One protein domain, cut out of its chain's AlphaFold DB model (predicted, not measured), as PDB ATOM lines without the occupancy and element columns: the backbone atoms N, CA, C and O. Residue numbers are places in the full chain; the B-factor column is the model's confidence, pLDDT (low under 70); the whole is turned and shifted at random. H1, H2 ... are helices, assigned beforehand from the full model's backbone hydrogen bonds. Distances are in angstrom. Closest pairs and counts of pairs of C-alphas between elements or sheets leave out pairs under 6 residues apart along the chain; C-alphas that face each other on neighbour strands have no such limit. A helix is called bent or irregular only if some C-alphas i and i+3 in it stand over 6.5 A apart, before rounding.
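This is residues 12 to 147 of the 187 residues of the protein "Na+/H+ antiporter NhaA" of Dehalococcoidia bacterium (UniProt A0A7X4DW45). Two long helices, H3 and H6, make a V: they cross near one end at 45 degrees and spread apart, and H4 fills the opening as the third member of an up-and-down bundle. H5 packs on H6, H2 packs on H6 near the closed end of the V, and H1 slants away as an arm whose residues 12 to 27 stick out. You have 136 residues with six named helices, H1 to H6 in chain order, and no named strand: all helix. The whole is only just loose, close to compact, with a radius of gyration of the C-alphas of 17.6 A and spans of 50 by 40 by 28 A.

Start at H1, residues 12 to 35, with a kink of 51 degrees near residue 22; it is only just irregular, C-alphas 18 and 21 being 6.7 A apart. With residues 28 to 35 alone it touches H5, residues 103 to 113; the closest C-alphas, of Ala 32 and Thr 104, are 5.9 A apart. H2, residues 42 to 50, touches residues 121 to 126 of H6, residues 117 to 143, about perpendicular at 78 degrees; look at C-alphas 48 and 122, the closest, at 5.0 A. H3, residues 52 to 78, touches H6 with residues 53 to 62 alone, the same way at a steep tilt of 45 degrees, closest at C-alphas 54 and 126, 4.3 A. H3 and H4, residues 89 to 100, form a helical hairpin, closest at C-alphas 66 and 96, 3.8 A. H4 touches residues 131 to 142 of H6, opposite ways at a shallow tilt of 29 degrees, closest at C-alphas 97 and 138, 4.9 A. H5 and H6 form a second helical hairpin, closest at C-alphas 103 and 131, 6.0 A. H6 is the hub, touching four helices. H1 and H3 are apart. Each O i to N i+4 pair is within hydrogen-bond range in H2, H4 and H5; in H1 it is 16 of 20, in H3 21 of 23, in H6 22 of 23.

Find C-alpha 12 at (-66.217, 183.971, 64.930); from there H1 runs 29.4 A to residue 35. H3 starts at C-alpha 52, (-64.966, 142.248, 54.415), and runs 34.6 A, with a kink of 40 degrees near residue 65. H6 runs 39.2 A to C-alpha 143 at (-76.225, 166.229, 35.579).

The C-alphas farthest apart, of Gly 43 and Gly 80, are 52.2 A apart. The printed part has no cut, and no link is long. Residues 39 to 40 are under pLDDT 70.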
ATOM      1  N   VAL A  12     -66.293 185.330  65.471       82.50
ATOM      2  CA  VAL A  12     -66.217 183.971  64.930       82.50
ATOM      3  C   VAL A  12     -66.365 183.951  63.407       82.50
ATOM      4  O   VAL A  12     -65.571 183.298  62.747       82.50
ATOM      5  N   ASP A  13     -67.302 184.717  62.848       81.56
ATOM      6  CA  ASP A  13     -67.583 184.752  61.407       81.56
ATOM      7  C   ASP A  13     -66.413 185.371  60.619       81.56
ATOM      8  O   ASP A  13     -65.992 184.871  59.574       81.56
ATOM      9  N   ARG A  14     -65.775 186.402  61.191       80.06
ATOM     10  CA  ARG A  14     -64.523 186.959  60.649       80.06
ATOM     11  C   ARG A  14     -63.373 185.953  60.698       80.06
ATOM     12  O   ARG A  14     -62.615 185.848  59.737       80.06
ATOM     13  N   LEU A  15     -63.231 185.222  61.803       84.38
ATOM     14  CA  LEU A  15     -62.180 184.214  61.950       84.38
ATOM     15  C   LEU A  15     -62.391 183.043  60.974       84.38
ATOM     16  O   LEU A  15     -61.438 182.605  60.335       84.38
ATOM     17  N   GLU A  16     -63.633 182.587  60.807       88.31
ATOM     18  CA  GLU A  16     -64.018 181.538  59.861       88.31
ATOM     19  C   GLU A  16     -63.671 181.927  58.424       88.31
ATOM     20  O   GLU A  16     -62.974 181.173  57.746       88.31
ATOM     21  N   HIS A  17     -64.049 183.130  57.981       87.31
ATOM     22  CA  HIS A  17     -63.729 183.620  56.638       87.31
ATOM     23  C   HIS A  17     -62.220 183.647  56.354       87.31
ATOM     24  O   HIS A  17     -61.796 183.372  55.229       87.31
ATOM     25  N   HIS A  18     -61.397 183.945  57.362       89.31
ATOM     26  CA  HIS A  18     -59.942 183.937  57.218       89.31
ATOM     27  C   HIS A  18     -59.337 182.529  57.240       89.31
ATOM     28  O   HIS A  18     -58.387 182.273  56.500       89.31
ATOM     29  N   LEU A  19     -59.862 181.612  58.057       90.38
ATOM     30  CA  LEU A  19     -59.339 180.244  58.176       90.38
ATOM     31  C   LEU A  19     -59.819 179.324  57.051       90.38
ATOM     32  O   LEU A  19     -59.064 178.452  56.620       90.38
ATOM     33  N   HIS A  20     -61.041 179.518  56.553       92.25
ATOM     34  CA  HIS A  20     -61.658 178.675  55.532       92.25
ATOM     35  C   HIS A  20     -60.761 178.428  54.302       92.25
ATOM     36  O   HIS A  20     -60.576 177.261  53.950       92.25
ATOM     37  N   PRO A  21     -60.135 179.440  53.659       93.00
ATOM     38  CA  PRO A  21     -59.251 179.188  52.520       93.00
ATOM     39  C   PRO A  21     -58.006 178.376  52.903       93.00
ATOM     40  O   PRO A  21     -57.628 177.464  52.173       93.00
ATOM     41  N   TRP A  22     -57.388 178.635  54.059       95.56
ATOM     42  CA  TRP A  22     -56.232 177.853  54.514       95.56
ATOM     43  C   TRP A  22     -56.600 176.390  54.759       95.56
ATOM     44  O   TRP A  22     -55.872 175.484  54.352       95.56
ATOM     45  N   VAL A  23     -57.757 176.144  55.372       93.19
ATOM     46  CA  VAL A  23     -58.235 174.784  55.618       93.19
ATOM     47  C   VAL A  23     -58.550 174.077  54.299       93.19
ATOM     48  O   VAL A  23     -58.057 172.975  54.065       93.19
ATOM     49  N   ALA A  24     -59.316 174.721  53.417       91.69
ATOM     50  CA  ALA A  24     -59.774 174.129  52.165       91.69
ATOM     51  C   ALA A  24     -58.638 173.871  51.162       91.69
ATOM     52  O   ALA A  24     -58.645 172.836  50.495       91.69
ATOM     53  N   TYR A  25     -57.664 174.780  51.052       93.06
ATOM     54  CA  TYR A  25     -56.615 174.704  50.027       93.06
ATOM     55  C   TYR A  25     -55.298 174.099  50.510       93.06
ATOM     56  O   TYR A  25     -54.535 173.607  49.680       93.06
ATOM     57  N   LEU A  26     -55.014 174.114  51.816       93.88
ATOM     58  CA  LEU A  26     -53.749 173.608  52.352       93.88
ATOM     59  C   LEU A  26     -53.959 172.432  53.301       93.88
ATOM     60  O   LEU A  26     -53.424 171.355  53.054       93.88
ATOM     61  N   VAL A  27     -54.757 172.602  54.357       92.94
ATOM     62  CA  VAL A  27     -54.866 171.588  55.421       92.94
ATOM     63  C   VAL A  27     -55.523 170.310  54.912       92.94
ATOM     64  O   VAL A  27     -54.967 169.227  55.081       92.94
ATOM     65  N   VAL A  28     -56.688 170.416  54.266       91.69
ATOM     66  CA  VAL A  28     -57.445 169.250  53.792       91.69
ATOM     67  C   VAL A  28     -56.681 168.479  52.704       91.69
ATOM     68  O   VAL A  28     -56.559 167.259  52.841       91.69
ATOM     69  N   PRO A  29     -56.102 169.126  51.668       88.56
ATOM     70  CA  PRO A  29     -55.279 168.422  50.686       88.56
ATOM     71  C   PRO A  29     -54.012 167.796  51.283       88.56
ATOM     72  O   PRO A  29     -53.693 166.654  50.960       88.56
ATOM     73  N   ALA A  30     -53.311 168.493  52.185       90.88
ATOM     74  CA  ALA A  30     -52.125 167.942  52.842       90.88
ATOM     75  C   ALA A  30     -52.472 166.725  53.715       90.88
ATOM     76  O   ALA A  30     -51.787 165.705  53.651       90.88
ATOM     77  N   PHE A  31     -53.569 166.798  54.474       89.81
ATOM     78  CA  PHE A  31     -54.082 165.684  55.273       89.81
ATOM     79  C   PHE A  31     -54.443 164.482  54.399       89.81
ATOM     80  O   PHE A  31     -54.077 163.349  54.717       89.81
ATOM     81  N   ALA A  32     -55.147 164.729  53.292       87.31
ATOM     82  CA  ALA A  32     -55.487 163.703  52.322       87.31
ATOM     83  C   ALA A  32     -54.231 163.006  51.793       87.31
ATOM     84  O   ALA A  32     -54.167 161.786  51.834       87.31
ATOM     85  N   LEU A  33     -53.215 163.751  51.351       87.56
ATOM     86  CA  LEU A  33     -51.985 163.172  50.804       87.56
ATOM     87  C   LEU A  33     -51.198 162.370  51.848       87.56
ATOM     88  O   LEU A  33     -50.726 161.278  51.541       87.56
ATOM     89  N   ALA A  34     -51.100 162.871  53.083       86.88
ATOM     90  CA  ALA A  34     -50.407 162.180  54.166       86.88
ATOM     91  C   ALA A  34     -51.077 160.844  54.533       86.88
ATOM     92  O   ALA A  34     -50.390 159.849  54.752       86.88
ATOM     93  N   ASN A  35     -52.414 160.802  54.562       85.25
ATOM     94  CA  ASN A  35     -53.161 159.613  54.989       85.25
ATOM     95  C   ASN A  35     -53.521 158.662  53.847       85.25
ATOM     96  O   ASN A  35     -53.690 157.467  54.088       85.25
ATOM     97  N   ALA A  36     -53.610 159.163  52.613       78.56
ATOM     98  CA  ALA A  36     -53.896 158.370  51.423       78.56
ATOM     99  C   ALA A  36     -52.671 157.646  50.854       78.56
ATOM    100  O   ALA A  36     -52.834 156.909  49.889       78.56
ATOM    101  N   GLY A  37     -51.471 157.842  51.418       70.88
ATOM    102  CA  GLY A  37     -50.222 157.170  51.036       70.88
ATOM    103  C   GLY A  37     -50.227 155.657  51.292       70.88
ATOM    104  O   GLY A  37     -49.387 155.137  52.022       70.88
ATOM    105  N   VAL A  38     -51.193 154.939  50.722       70.62
ATOM    106  CA  VAL A  38     -51.290 153.482  50.763       70.62
ATOM    107  C   VAL A  38     -50.391 152.902  49.678       70.62
ATOM    108  O   VAL A  38     -50.485 153.279  48.512       70.62
ATOM    109  N   HIS A  39     -49.539 151.947  50.051       69.81
ATOM    110  CA  HIS A  39     -48.743 151.189  49.090       69.81
ATOM    111  C   HIS A  39     -49.671 150.269  48.282       69.81
ATOM    112  O   HIS A  39     -50.133 149.230  48.775       69.81
ATOM    113  N   LEU A  40     -49.976 150.678  47.050       66.19
ATOM    114  CA  LEU A  40     -50.778 149.915  46.096       66.19
ATOM    115  C   LEU A  40     -49.875 148.927  45.357       66.19
ATOM    116  O   LEU A  40     -49.407 149.192  44.254       66.19
ATOM    117  N   ASP A  41     -49.611 147.795  46.001       78.00
ATOM    118  CA  ASP A  41     -49.030 146.637  45.327       78.00
ATOM    119  C   ASP A  41     -50.158 145.791  44.701       78.00
ATOM    120  O   ASP A  41     -51.203 145.641  45.350       78.00
ATOM    121  N   PRO A  42     -49.990 145.235  43.484       72.94
ATOM    122  CA  PRO A  42     -51.012 144.413  42.838       72.94
ATOM    123  C   PRO A  42     -51.542 143.269  43.714       72.94
ATOM    124  O   PRO A  42     -52.750 143.033  43.707       72.94
ATOM    125  N   GLY A  43     -50.685 142.609  44.505       73.50
ATOM    126  CA  GLY A  43     -51.099 141.536  45.417       73.50
ATOM    127  C   GLY A  43     -51.890 142.056  46.619       73.50
ATOM    128  O   GLY A  43     -52.930 141.513  46.987       73.50
ATOM    129  N   GLY A  44     -51.473 143.193  47.177       76.38
ATOM    130  CA  GLY A  44     -52.205 143.828  48.277       76.38
ATOM    131  C   GLY A  44     -53.575 144.376  47.865       76.38
ATOM    132  O   GLY A  44     -54.474 144.472  48.699       76.38
ATOM    133  N   LEU A  45     -53.751 144.725  46.588       79.50
ATOM    134  CA  LEU A  45     -55.036 145.175  46.063       79.50
ATOM    135  C   LEU A  45     -56.017 144.005  45.927       79.50
ATOM    136  O   LEU A  45     -57.172 144.138  46.331       79.50
ATOM    137  N   THR A  46     -55.566 142.852  45.421       83.19
ATOM    138  CA  THR A  46     -56.398 141.640  45.370       83.19
ATOM    139  C   THR A  46     -56.828 141.195  46.763       83.19
ATOM    140  O   THR A  46     -58.012 140.933  46.969       83.19
ATOM    141  N   ASP A  47     -55.916 141.227  47.735       83.75
ATOM    142  CA  ASP A  47     -56.227 140.869  49.121       83.75
ATOM    143  C   ASP A  47     -57.254 141.838  49.720       83.75
ATOM    144  O   ASP A  47     -58.253 141.416  50.309       83.75
ATOM    145  N   ALA A  48     -57.100 143.141  49.466       83.56
ATOM    146  CA  ALA A  48     -58.049 144.147  49.924       83.56
ATOM    147  C   ALA A  48     -59.471 143.897  49.404       83.56
ATOM    148  O   ALA A  48     -60.419 144.016  50.177       83.56
ATOM    149  N   PHE A  49     -59.648 143.509  48.140       86.75
ATOM    150  CA  PHE A  49     -60.977 143.222  47.579       86.75
ATOM    151  C   PHE A  49     -61.586 141.896  48.053       86.75
ATOM    152  O   PHE A  49     -62.777 141.674  47.840       86.75
ATOM    153  N   THR A  50     -60.821 141.036  48.723       90.50
ATOM    154  CA  THR A  50     -61.372 139.863  49.425       90.50
ATOM    155  C   THR A  50     -61.761 140.168  50.871       90.50
ATOM    156  O   THR A  50     -62.565 139.447  51.460       90.50
ATOM    157  N   SER A  51     -61.249 141.265  51.435       92.06
ATOM    158  CA  SER A  51     -61.540 141.674  52.805       92.06
ATOM    159  C   SER A  51     -62.957 142.229  52.965       92.06
ATOM    160  O   SER A  51     -63.400 143.133  52.247       92.06
ATOM    161  N   THR A  52     -63.648 141.750  53.999       94.50
ATOM    162  CA  THR A  52     -64.966 142.248  54.415       94.50
ATOM    163  C   THR A  52     -64.927 143.726  54.810       94.50
ATOM    164  O   THR A  52     -65.906 144.436  54.596       94.50
ATOM    165  N   VAL A  53     -63.804 144.213  55.353       94.38
ATOM    166  CA  VAL A  53     -63.655 145.620  55.769       94.38
ATOM    167  C   VAL A  53     -63.753 146.549  54.561       94.38
ATOM    168  O   VAL A  53     -64.522 147.511  54.581       94.38
ATOM    169  N   THR A  54     -63.045 146.217  53.482       94.94
ATOM    170  CA  THR A  54     -63.062 146.980  52.229       94.94
ATOM    171  C   THR A  54     -64.476 147.066  51.663       94.94
ATOM    172  O   THR A  54     -64.967 148.160  51.386       94.94
ATOM    173  N   TRP A  55     -65.171 145.930  51.546       96.25
ATOM    174  CA  TRP A  55     -66.542 145.896  51.035       96.25
ATOM    175  C   TRP A  55     -67.538 146.603  51.950       96.25
ATOM    176  O   TRP A  55     -68.407 147.318  51.455       96.25
ATOM    177  N   GLY A  56     -67.398 146.456  53.268       95.75
ATOM    178  CA  GLY A  56     -68.239 147.144  54.245       95.75
ATOM    179  C   GLY A  56     -68.147 148.662  54.106       95.75
ATOM    180  O   GLY A  56     -69.169 149.346  54.090       95.75
ATOM    181  N   ILE A  57     -66.937 149.186  53.913       95.75
ATOM    182  CA  ILE A  57     -66.700 150.612  53.675       95.75
ATOM    183  C   ILE A  57     -67.262 151.051  52.325       95.75
ATOM    184  O   ILE A  57     -67.962 152.061  52.267       95.75
ATOM    185  N   ILE A  58     -66.997 150.301  51.248       96.12
ATOM    186  CA  ILE A  58     -67.508 150.630  49.910       96.12
ATOM    187  C   ILE A  58     -69.033 150.699  49.938       96.12
ATOM    188  O   ILE A  58     -69.608 151.716  49.561       96.12
ATOM    189  N   VAL A  59     -69.701 149.664  50.441       96.75
ATOM    190  CA  VAL A  59     -71.167 149.630  50.518       96.75
ATOM    191  C   VAL A  59     -71.687 150.710  51.467       96.75
ATOM    192  O   VAL A  59     -72.644 151.409  51.133       96.75
ATOM    193  N   GLY A  60     -71.046 150.911  52.619       95.06
ATOM    194  CA  GLY A  60     -71.443 151.925  53.595       95.06
ATOM    195  C   GLY A  60     -71.374 153.352  53.046       95.06
ATOM    196  O   GLY A  60     -72.287 154.146  53.273       95.06
ATOM    197  N   LEU A  61     -70.332 153.680  52.282       95.06
ATOM    198  CA  LEU A  61     -70.149 155.009  51.701       95.06
ATOM    199  C   LEU A  61     -70.959 155.209  50.414       95.06
ATOM    200  O   LEU A  61     -71.599 156.248  50.265       95.06
ATOM    201  N   VAL A  62     -70.962 154.224  49.509       96.38
ATOM    202  CA  VAL A  62     -71.608 154.331  48.190       96.38
ATOM    203  C   VAL A  62     -73.124 154.169  48.289       96.38
ATOM    204  O   VAL A  62     -73.856 154.851  47.579       96.38
ATOM    205  N   VAL A  63     -73.614 153.276  49.154       96.44
ATOM    206  CA  VAL A  63     -75.049 152.961  49.279       96.44
ATOM    207  C   VAL A  63     -75.600 153.436  50.616       96.44
ATOM    208  O   VAL A  63     -76.638 154.096  50.653       96.44
ATOM    209  N   GLY A  64     -74.898 153.151  51.714       96.25
ATOM    210  CA  GLY A  64     -75.362 153.474  53.062       96.25
ATOM    211  C   GLY A  64     -75.608 154.968  53.263       96.25
ATOM    212  O   GLY A  64     -76.661 155.348  53.769       96.25
ATOM    213  N   LYS A  65     -74.691 155.834  52.813       95.44
ATOM    214  CA  LYS A  65     -74.844 157.291  52.952       95.44
ATOM    215  C   LYS A  65     -76.000 157.868  52.124       95.44
ATOM    216  O   LYS A  65     -76.819 158.569  52.723       95.44
ATOM    217  N   PRO A  66     -76.149 157.572  50.817       95.44
ATOM    218  CA  PRO A  66     -77.312 158.043  50.067       95.44
ATOM    219  C   PRO A  66     -78.637 157.527  50.628       95.44
ATOM    220  O   PRO A  66     -79.556 158.315  50.849       95.44
ATOM    221  N   VAL A  67     -78.727 156.221  50.910       97.19
ATOM    222  CA  VAL A  67     -79.952 155.603  51.437       97.19
ATOM    223  C   VAL A  67     -80.295 156.174  52.809       97.19
ATOM    224  O   VAL A  67     -81.441 156.548  53.038       97.19
ATOM    225  N   GLY A  68     -79.312 156.305  53.701       96.62
ATOM    226  CA  GLY A  68     -79.499 156.878  55.030       96.62
ATOM    227  C   GLY A  68     -79.968 158.329  54.981       96.62
ATOM    228  O   GLY A  68     -80.894 158.694  55.702       96.62
ATOM    229  N   LEU A  69     -79.401 159.145  54.087       96.00
ATOM    230  CA  LEU A  69     -79.806 160.542  53.921       96.00
ATOM    231  C   LEU A  69     -81.243 160.657  53.399       96.00
ATOM    232  O   LEU A  69     -82.040 161.436  53.928       96.00
ATOM    233  N   VAL A  70     -81.601 159.861  52.391       96.12
ATOM    234  CA  VAL A  70     -82.958 159.843  51.827       96.12
ATOM    235  C   VAL A  70     -83.965 159.325  52.849       96.12
ATOM    236  O   VAL A  70     -85.029 159.922  52.996       96.12
ATOM    237  N   ALA A  71     -83.626 158.268  53.589       96.75
ATOM    238  CA  ALA A  71     -84.475 157.708  54.634       96.75
ATOM    239  C   ALA A  71     -84.690 158.701  55.782       96.75
ATOM    240  O   ALA A  71     -85.830 158.921  56.180       96.75
ATOM    241  N   ALA A  72     -83.632 159.360  56.262       96.69
ATOM    242  CA  ALA A  72     -83.735 160.392  57.292       96.69
ATOM    243  C   ALA A  72     -84.595 161.577  56.823       96.69
ATOM    244  O   ALA A  72     -85.459 162.051  57.559       96.69
ATOM    245  N   THR A  73     -84.424 162.004  55.568       95.19
ATOM    246  CA  THR A  73     -85.253 163.057  54.963       95.19
ATOM    247  C   THR A  73     -86.714 162.610  54.846       95.19
ATOM    248  O   THR A  73     -87.622 163.370  55.167       95.19
ATOM    249  N   GLY A  74     -86.962 161.371  54.413       95.00
ATOM    250  CA  GLY A  74     -88.301 160.788  54.327       95.00
ATOM    251  C   GLY A  74     -88.985 160.676  55.679       95.00
ATOM    252  O   GLY A  74     -90.157 161.020  55.790       95.00
ATOM    253  N   LEU A  75     -88.242 160.283  56.712       96.69
ATOM    254  CA  LEU A  75     -88.745 160.228  58.076       96.69
ATOM    255  C   LEU A  75     -89.096 161.625  58.594       96.69
ATOM    256  O   LEU A  75     -90.167 161.805  59.161       96.69
ATOM    257  N   ALA A  76     -88.253 162.629  58.339       95.75
ATOM    258  CA  ALA A  76     -88.561 164.012  58.695       95.75
ATOM    259  C   ALA A  76     -89.850 164.501  58.013       95.75
ATOM    260  O   ALA A  76     -90.704 165.098  58.666       95.75
ATOM    261  N   VAL A  77     -90.023 164.203  56.720       94.12
ATOM    262  CA  VAL A  77     -91.242 164.558  55.976       94.12
ATOM    263  C   VAL A  77     -92.469 163.832  56.530       94.12
ATOM    264  O   VAL A  77     -93.521 164.446  56.685       94.12
ATOM    265  N   LEU A  78     -92.335 162.552  56.882       93.50
ATOM    266  CA  LEU A  78     -93.414 161.771  57.488       93.50
ATOM    267  C   LEU A  78     -93.849 162.340  58.848       93.50
ATOM    268  O   LEU A  78     -95.032 162.315  59.171       93.50
ATOM    269  N   LEU A  79     -92.910 162.893  59.618       96.25
ATOM    270  CA  LEU A  79     -93.164 163.551  60.903       96.25
ATOM    271  C   LEU A  79     -93.720 164.985  60.763       96.25
ATOM    272  O   LEU A  79     -93.898 165.668  61.767       96.25
ATOM    273  N   GLY A  80     -94.008 165.444  59.540       91.38
ATOM    274  CA  GLY A  80     -94.639 166.741  59.271       91.38
ATOM    275  C   GLY A  80     -93.682 167.846  58.815       91.38
ATOM    276  O   GLY A  80     -94.107 168.995  58.658       91.38
ATOM    277  N   ALA A  81     -92.402 167.542  58.570       92.19
ATOM    278  CA  ALA A  81     -91.496 168.510  57.958       92.19
ATOM    279  C   ALA A  81     -91.852 168.736  56.480       92.19
ATOM    280  O   ALA A  81     -92.161 167.808  55.733       92.19
ATOM    281  N   HIS A  82     -91.752 169.984  56.032       87.81
ATOM    282  CA  HIS A  82     -91.983 170.339  54.636       87.81
ATOM    283  C   HIS A  82     -90.648 170.541  53.926       87.81
ATOM    284  O   HIS A  82     -89.730 171.165  54.457       87.81
ATOM    285  N   ARG A  83     -90.533 170.011  52.706       86.12
ATOM    286  CA  ARG A  83     -89.351 170.257  51.873       86.12
ATOM    287  C   ARG A  83     -89.399 171.690  51.333       86.12
ATOM    288  O   ARG A  83     -90.472 172.105  50.891       86.12
ATOM    289  N   PRO A  84     -88.272 172.424  51.319       82.19
ATOM    290  CA  PRO A  84     -88.214 173.754  50.725       82.19
ATOM    291  C   PRO A  84     -88.659 173.751  49.258       82.19
ATOM    292  O   PRO A  84     -88.466 172.764  48.537       82.19
ATOM    293  N   ALA A  85     -89.222 174.873  48.805       79.50
ATOM    294  CA  ALA A  85     -89.607 175.053  47.410       79.50
ATOM    295  C   ALA A  85     -88.399 174.816  46.482       79.50
ATOM    296  O   ALA A  85     -87.302 175.308  46.734       79.50
ATOM    297  N   GLY A  86     -88.595 174.021  45.426       79.31
ATOM    298  CA  GLY A  86     -87.537 173.649  44.478       79.31
ATOM    299  C   GLY A  86     -86.738 172.386  44.836       79.31
ATOM    300  O   GLY A  86     -86.011 171.874  43.984       79.31
ATOM    301  N   VAL A  87     -86.900 171.811  46.037       87.06
ATOM    302  CA  VAL A  87     -86.218 170.559  46.414       87.06
ATOM    303  C   VAL A  87     -87.025 169.340  45.964       87.06
ATOM    304  O   VAL A  87     -88.035 168.962  46.560       87.06
ATOM    305  N   THR A  88     -86.552 168.674  44.910       91.06
ATOM    306  CA  THR A  88     -87.141 167.418  44.415       91.06
ATOM    307  C   THR A  88     -86.536 166.193  45.106       91.06
ATOM    308  O   THR A  88     -85.405 166.230  45.584       91.06
ATOM    309  N   TRP A  89     -87.247 165.056  45.105       92.25
ATOM    310  CA  TRP A  89     -86.700 163.779  45.603       92.25
ATOM    311  C   TRP A  89     -85.420 163.360  44.875       92.25
ATOM    312  O   TRP A  89     -84.511 162.812  45.491       92.25
ATOM    313  N   ARG A  90     -85.316 163.674  43.579       91.81
ATOM    314  CA  ARG A  90     -84.090 163.469  42.801       91.81
ATOM    315  C   ARG A  90     -82.928 164.306  43.341       91.81
ATOM    316  O   ARG A  90     -81.820 163.796  43.443       91.81
ATOM    317  N   GLY A  91     -83.189 165.556  43.733       92.69
ATOM    318  CA  GLY A  91     -82.198 166.421  44.377       92.69
ATOM    319  C   GLY A  91     -81.709 165.863  45.715       92.69
ATOM    320  O   GLY A  91     -80.511 165.873  45.975       92.69
ATOM    321  N   VAL A  92     -82.610 165.290  46.522       94.19
ATOM    322  CA  VAL A  92     -82.240 164.626  47.789       94.19
ATOM    323  C   VAL A  92     -81.301 163.443  47.535       94.19
ATOM    324  O   VAL A  92     -80.274 163.330  48.197       94.19
ATOM    325  N   TRP A  93     -81.594 162.603  46.538       94.69
ATOM    326  CA  TRP A  93     -80.694 161.514  46.136       94.69
ATOM    327  C   TRP A  93     -79.331 162.021  45.654       94.69
ATOM    328  O   TRP A  93     -78.304 161.473  46.045       94.69
ATOM    329  N   ALA A  94     -79.305 163.081  44.842       93.88
ATOM    330  CA  ALA A  94     -78.063 163.669  44.346       93.88
ATOM    331  C   ALA A  94     -77.177 164.194  45.491       93.88
ATOM    332  O   ALA A  94     -75.982 163.900  45.532       93.88
ATOM    333  N   ILE A  95     -77.769 164.891  46.467       94.38
ATOM    334  CA  ILE A  95     -77.077 165.329  47.689       94.38
ATOM    335  C   ILE A  95     -76.639 164.121  48.531       94.38
ATOM    336  O   ILE A  95     -75.548 164.133  49.096       94.38
ATOM    337  N   GLY A  96     -77.439 163.053  48.566       94.75
ATOM    338  CA  GLY A  96     -77.089 161.776  49.189       94.75
ATOM    339  C   GLY A  96     -75.778 161.193  48.660       94.75
ATOM    340  O   GLY A  96     -74.912 160.821  49.451       94.75
ATOM    341  N   PHE A  97     -75.592 161.169  47.336       94.94
ATOM    342  CA  PHE A  97     -74.323 160.752  46.731       94.94
ATOM    343  C   PHE A  97     -73.176 161.700  47.082       94.94
ATOM    344  O   PHE A  97     -72.100 161.229  47.430       94.94
ATOM    345  N   VAL A  98     -73.392 163.019  47.097       94.56
ATOM    346  CA  VAL A  98     -72.354 163.975  47.538       94.56
ATOM    347  C   VAL A  98     -71.933 163.727  48.986       94.56
ATOM    348  O   VAL A  98     -70.742 163.742  49.288       94.56
ATOM    349  N   ALA A  99     -72.876 163.410  49.875       92.75
ATOM    350  CA  ALA A  99     -72.568 163.054  51.259       92.75
ATOM    351  C   ALA A  99     -71.678 161.799  51.364       92.75
ATOM    352  O   ALA A  99     -70.928 161.657  52.336       92.75
ATOM    353  N   GLY A 100     -71.743 160.910  50.364       90.00
ATOM    354  CA  GLY A 100     -70.896 159.728  50.192       90.00
ATOM    355  C   GLY A 100     -69.428 160.023  49.855       90.00
ATOM    356  O   GLY A 100     -68.569 159.190  50.126       90.00
ATOM    357  N   ILE A 101     -69.104 161.229  49.372       92.00
ATOM    358  CA  ILE A 101     -67.744 161.696  49.018       92.00
ATOM    359  C   ILE A 101     -66.943 162.078  50.289       92.00
ATOM    360  O   ILE A 101     -66.135 162.999  50.313       92.00
ATOM    361  N   GLY A 102     -67.167 161.384  51.403       84.62
ATOM    362  CA  GLY A 102     -66.563 161.679  52.706       84.62
ATOM    363  C   GLY A 102     -65.106 161.236  52.833       84.62
ATOM    364  O   GLY A 102     -64.732 160.777  53.903       84.62
ATOM    365  N   PHE A 103     -64.307 161.321  51.766       89.12
ATOM    366  CA  PHE A 103     -62.959 160.754  51.659       89.12
ATOM    367  C   PHE A 103     -62.060 161.082  52.861       89.12
ATOM    368  O   PHE A 103     -61.544 160.179  53.510       89.12
ATOM    369  N   THR A 104     -61.918 162.361  53.209       91.19
ATOM    370  CA  THR A 104     -60.997 162.819  54.265       91.19
ATOM    371  C   THR A 104     -61.467 162.430  55.661       91.19
ATOM    372  O   THR A 104     -60.684 161.914  56.454       91.19
ATOM    373  N   VAL A 105     -62.756 162.611  55.954       92.44
ATOM    374  CA  VAL A 105     -63.343 162.196  57.236       92.44
ATOM    375  C   VAL A 105     -63.314 160.674  57.373       92.44
ATOM    376  O   VAL A 105     -63.041 160.167  58.452       92.44
ATOM    377  N   ALA A 106     -63.547 159.930  56.291       93.00
ATOM    378  CA  ALA A 106     -63.482 158.476  56.309       93.00
ATOM    379  C   ALA A 106     -62.051 157.974  56.541       93.00
ATOM    380  O   ALA A 106     -61.886 157.043  57.322       93.00
ATOM    381  N   LEU A 107     -61.028 158.597  55.936       92.50
ATOM    382  CA  LEU A 107     -59.622 158.265  56.215       92.50
ATOM    383  C   LEU A 107     -59.286 158.489  57.690       92.50
ATOM    384  O   LEU A 107     -58.762 157.588  58.334       92.50
ATOM    385  N   PHE A 108     -59.676 159.644  58.233       92.88
ATOM    386  CA  PHE A 108     -59.485 159.960  59.646       92.88
ATOM    387  C   PHE A 108     -60.166 158.944  60.571       92.88
ATOM    388  O   PHE A 108     -59.562 158.450  61.517       92.88
ATOM    389  N   VAL A 109     -61.424 158.600  60.283       93.31
ATOM    390  CA  VAL A 109     -62.163 157.593  61.054       93.31
ATOM    391  C   VAL A 109     -61.515 156.215  60.919       93.31
ATOM    392  O   VAL A 109     -61.462 155.491  61.906       93.31
ATOM    393  N   GLY A 110     -60.988 155.859  59.746       92.31
ATOM    394  CA  GLY A 110     -60.243 154.618  59.536       92.31
ATOM    395  C   GLY A 110     -58.995 154.525  60.417       92.31
ATOM    396  O   GLY A 110     -58.821 153.517  61.098       92.31
ATOM    397  N   ASP A 111     -58.189 155.592  60.470       91.12
ATOM    398  CA  ASP A 111     -56.994 155.671  61.327       91.12
ATOM    399  C   ASP A 111     -57.333 155.592  62.828       91.12
ATOM    400  O   ASP A 111     -56.538 155.079  63.611       91.12
ATOM    401  N   LEU A 112     -58.517 156.060  63.240       93.56
ATOM    402  CA  LEU A 112     -58.989 155.929  64.624       93.56
ATOM    403  C   LEU A 112     -59.610 154.561  64.935       93.56
ATOM    404  O   LEU A 112     -59.620 154.142  66.092       93.56
ATOM    405  N   ALA A 113     -60.186 153.894  63.936       94.44
ATOM    406  CA  ALA A 113     -60.955 152.669  64.123       94.44
ATOM    407  C   ALA A 113     -60.091 151.401  64.128       94.44
ATOM    408  O   ALA A 113     -60.479 150.413  64.754       94.44
ATOM    409  N   TYR A 114     -58.949 151.405  63.434       93.50
ATOM    410  CA  TYR A 114     -58.133 150.209  63.231       93.50
ATOM    411  C   TYR A 114     -56.697 150.399  63.717       93.50
ATOM    412  O   TYR A 114     -55.936 151.179  63.154       93.50
ATOM    413  N   SER A 115     -56.309 149.609  64.721       93.00
ATOM    414  CA  SER A 115     -54.914 149.505  65.175       93.00
ATOM    415  C   SER A 115     -54.108 148.456  64.401       93.00
ATOM    416  O   SER A 115     -52.881 148.489  64.420       93.00
ATOM    417  N   ASP A 116     -54.792 147.506  63.753       93.50
ATOM    418  CA  ASP A 116     -54.170 146.476  62.917       93.50
ATOM    419  C   ASP A 116     -53.715 147.094  61.577       93.50
ATOM    420  O   ASP A 116     -54.558 147.649  60.856       93.50
ATOM    421  N   PRO A 117     -52.417 147.005  61.220       89.75
ATOM    422  CA  PRO A 117     -51.887 147.573  59.983       89.75
ATOM    423  C   PRO A 117     -52.564 147.068  58.702       89.75
ATOM    424  O   PRO A 117     -52.743 147.852  57.764       89.75
ATOM    425  N   ASP A 118     -52.968 145.798  58.645       89.69
ATOM    426  CA  ASP A 118     -53.580 145.204  57.453       89.69
ATOM    427  C   ASP A 118     -55.030 145.666  57.300       89.69
ATOM    428  O   ASP A 118     -55.444 146.095  56.219       89.69
ATOM    429  N   LEU A 119     -55.795 145.687  58.397       92.25
ATOM    430  CA  LEU A 119     -57.158 146.230  58.386       92.25
ATOM    431  C   LEU A 119     -57.164 147.722  58.059       92.25
ATOM    432  O   LEU A 119     -58.018 148.182  57.297       92.25
ATOM    433  N   LEU A 120     -56.187 148.470  58.576       91.94
ATOM    434  CA  LEU A 120     -56.029 149.879  58.257       91.94
ATOM    435  C   LEU A 120     -55.748 150.068  56.763       91.94
ATOM    436  O   LEU A 120     -56.415 150.871  56.107       91.94
ATOM    437  N   ARG A 121     -54.823 149.289  56.193       91.06
ATOM    438  CA  ARG A 121     -54.524 149.304  54.755       91.06
ATOM    439  C   ARG A 121     -55.769 149.010  53.916       91.06
ATOM    440  O   ARG A 121     -56.071 149.767  52.992       91.06
ATOM    441  N   PHE A 122     -56.507 147.954  54.249       93.00
ATOM    442  CA  PHE A 122     -57.747 147.581  53.566       93.00
ATOM    443  C   PHE A 122     -58.819 148.664  53.685       93.00
ATOM    444  O   PHE A 122     -59.481 148.987  52.698       93.00
ATOM    445  N   SER A 123     -58.931 149.303  54.853       93.69
ATOM    446  CA  SER A 123     -59.869 150.405  55.053       93.69
ATOM    447  C   SER A 123     -59.572 151.585  54.127       93.69
ATOM    448  O   SER A 123     -60.471 152.065  53.436       93.69
ATOM    449  N   LYS A 124     -58.300 151.990  54.014       92.81
ATOM    450  CA  LYS A 124     -57.863 153.093  53.146       92.81
ATOM    451  C   LYS A 124     -58.128 152.792  51.674       92.81
ATOM    452  O   LYS A 124     -58.648 153.651  50.964       92.81
ATOM    453  N   ILE A 125     -57.850 151.563  51.233       92.81
ATOM    454  CA  ILE A 125     -58.170 151.108  49.872       92.81
ATOM    455  C   ILE A 125     -59.683 151.181  49.623       92.81
ATOM    456  O   ILE A 125     -60.107 151.736  48.610       92.81
ATOM    457  N   GLY A 126     -60.501 150.691  50.560       93.62
ATOM    458  CA  GLY A 126     -61.960 150.756  50.468       93.62
ATOM    459  C   GLY A 126     -62.490 152.188  50.383       93.62
ATOM    460  O   GLY A 126     -63.364 152.471  49.566       93.62
ATOM    461  N   ILE A 127     -61.929 153.112  51.167       94.44
ATOM    462  CA  ILE A 127     -62.303 154.535  51.162       94.44
ATOM    463  C   ILE A 127     -61.961 155.190  49.817       94.44
ATOM    464  O   ILE A 127     -62.792 155.906  49.254       94.44
ATOM    465  N   ILE A 128     -60.769 154.922  49.273       92.44
ATOM    466  CA  ILE A 128     -60.345 155.430  47.959       92.44
ATOM    467  C   ILE A 128     -61.253 154.878  46.854       92.44
ATOM    468  O   ILE A 128     -61.739 155.642  46.018       92.44
ATOM    469  N   ALA A 129     -61.535 153.572  46.871       93.00
ATOM    470  CA  ALA A 129     -62.429 152.936  45.910       93.00
ATOM    471  C   ALA A 129     -63.850 153.521  45.988       93.00
ATOM    472  O   ALA A 129     -64.441 153.873  44.966       93.00
ATOM    473  N   ALA A 130     -64.382 153.707  47.197       94.88
ATOM    474  CA  ALA A 130     -65.693 154.308  47.411       94.88
ATOM    475  C   ALA A 130     -65.770 155.753  46.899       94.88
ATOM    476  O   ALA A 130     -66.762 156.124  46.270       94.88
ATOM    477  N   PHE A 131     -64.732 156.561  47.134       94.00
ATOM    478  CA  PHE A 131     -64.633 157.926  46.614       94.00
ATOM    479  C   PHE A 131     -64.608 157.939  45.080       94.00
ATOM    480  O   PHE A 131     -65.362 158.694  44.461       94.00
ATOM    481  N   ALA A 132     -63.817 157.050  44.469       93.88
ATOM    482  CA  ALA A 132     -63.717 156.911  43.018       93.88
ATOM    483  C   ALA A 132     -65.035 156.472  42.355       93.88
ATOM    484  O   ALA A 132     -65.288 156.840  41.212       93.88
ATOM    485  N   ILE A 133     -65.890 155.727  43.062       95.75
ATOM    486  CA  ILE A 133     -67.222 155.321  42.583       95.75
ATOM    487  C   ILE A 133     -68.255 156.429  42.823       95.75
ATOM    488  O   ILE A 133     -69.030 156.787  41.934       95.75
ATOM    489  N   THR A 134     -68.274 156.990  44.030       95.31
ATOM    490  CA  THR A 134     -69.308 157.939  44.452       95.31
ATOM    491  C   THR A 134     -69.183 159.285  43.747       95.31
ATOM    492  O   THR A 134     -70.202 159.877  43.405       95.31
ATOM    493  N   GLY A 135     -67.966 159.767  43.481       94.62
ATOM    494  CA  GLY A 135     -67.748 161.032  42.769       94.62
ATOM    495  C   GLY A 135     -68.450 161.077  41.401       94.62
ATOM    496  O   GLY A 135     -69.285 161.959  41.179       94.62
ATOM    497  N   PRO A 136     -68.194 160.108  40.501       96.38
ATOM    498  CA  PRO A 136     -68.906 159.986  39.230       96.38
ATOM    499  C   PRO A 136     -70.420 159.804  39.379       96.38
ATOM    500  O   PRO A 136     -71.173 160.411  38.618       96.38
ATOM    501  N   LEU A 137     -70.885 159.017  40.357       95.31
ATOM    502  CA  LEU A 137     -72.321 158.842  40.613       95.31
ATOM    503  C   LEU A 137     -72.991 160.152  41.031       95.31
ATOM    504  O   LEU A 137     -74.052 160.487  40.509       95.31
ATOM    505  N   ALA A 138     -72.359 160.920  41.919       94.69
ATOM    506  CA  ALA A 138     -72.835 162.233  42.329       94.69
ATOM    507  C   ALA A 138     -72.875 163.197  41.137       94.69
ATOM    508  O   ALA A 138     -73.896 163.843  40.900       94.69
ATOM    509  N   PHE A 139     -71.802 163.249  40.343       95.50
ATOM    510  CA  PHE A 139     -71.748 164.068  39.134       95.50
ATOM    511  C   PHE A 139     -72.868 163.707  38.148       95.50
ATOM    512  O   PHE A 139     -73.572 164.590  37.656       95.50
ATOM    513  N   LEU A 140     -73.071 162.413  37.888       95.31
ATOM    514  CA  LEU A 140     -74.124 161.936  36.998       95.31
ATOM    515  C   LEU A 140     -75.516 162.261  37.552       95.31
ATOM    516  O   LEU A 140     -76.360 162.760  36.811       95.31
ATOM    517  N   ALA A 141     -75.745 162.046  38.849       93.44
ATOM    518  CA  ALA A 141     -77.005 162.368  39.506       93.44
ATOM    519  C   ALA A 141     -77.344 163.857  39.357       93.44
ATOM    520  O   ALA A 141     -78.456 164.181  38.945       93.44
ATOM    521  N   PHE A 142     -76.379 164.750  39.600       93.44
ATOM    522  CA  PHE A 142     -76.553 166.192  39.415       93.44
ATOM    523  C   PHE A 142     -76.770 166.582  37.954       93.44
ATOM    524  O   PHE A 142     -77.606 167.435  37.668       93.44
ATOM    525  N   ARG A 143     -76.067 165.946  37.012       93.38
ATOM    526  CA  ARG A 143     -76.225 166.229  35.579       93.38
ATOM    527  C   ARG A 143     -77.609 165.856  35.044       93.38
ATOM    528  O   ARG A 143     -78.060 166.462  34.076       93.38
ATOM    529  N   LEU A 144     -78.271 164.880  35.659       91.00
ATOM    530  CA  LEU A 144     -79.622 164.443  35.299       91.00
ATOM    531  C   LEU A 144     -80.731 165.245  36.004       91.00
ATOM    532  O   LEU A 144     -81.912 165.024  35.719       91.00
ATOM    533  N   LEU A 145     -80.390 166.160  36.921       89.56
ATOM    534  CA  LEU A 145     -81.385 167.015  37.560       89.56
ATOM    535  C   LEU A 145     -81.928 168.046  36.557       89.56
ATOM    536  O   LEU A 145     -81.146 168.694  35.855       89.56
ATOM    537  N   PRO A 146     -83.259 168.244  36.505       81.12
ATOM    538  CA  PRO A 146     -83.836 169.379  35.802       81.12
ATOM    539  C   PRO A 146     -83.245 170.676  36.348       81.12
ATOM    540  O   PRO A 146     -83.075 170.819  37.562       81.12
ATOM    541  N   ARG A 147     -82.939 171.627  35.461       73.69
ATOM    542  CA  ARG A 147     -82.569 172.972  35.898       73.69
ATOM    543  C   ARG A 147     -83.774 173.562  36.620       73.69
ATOM    544  O   ARG A 147     -84.873 173.556  36.081       73.69
TER     545      ARG A 147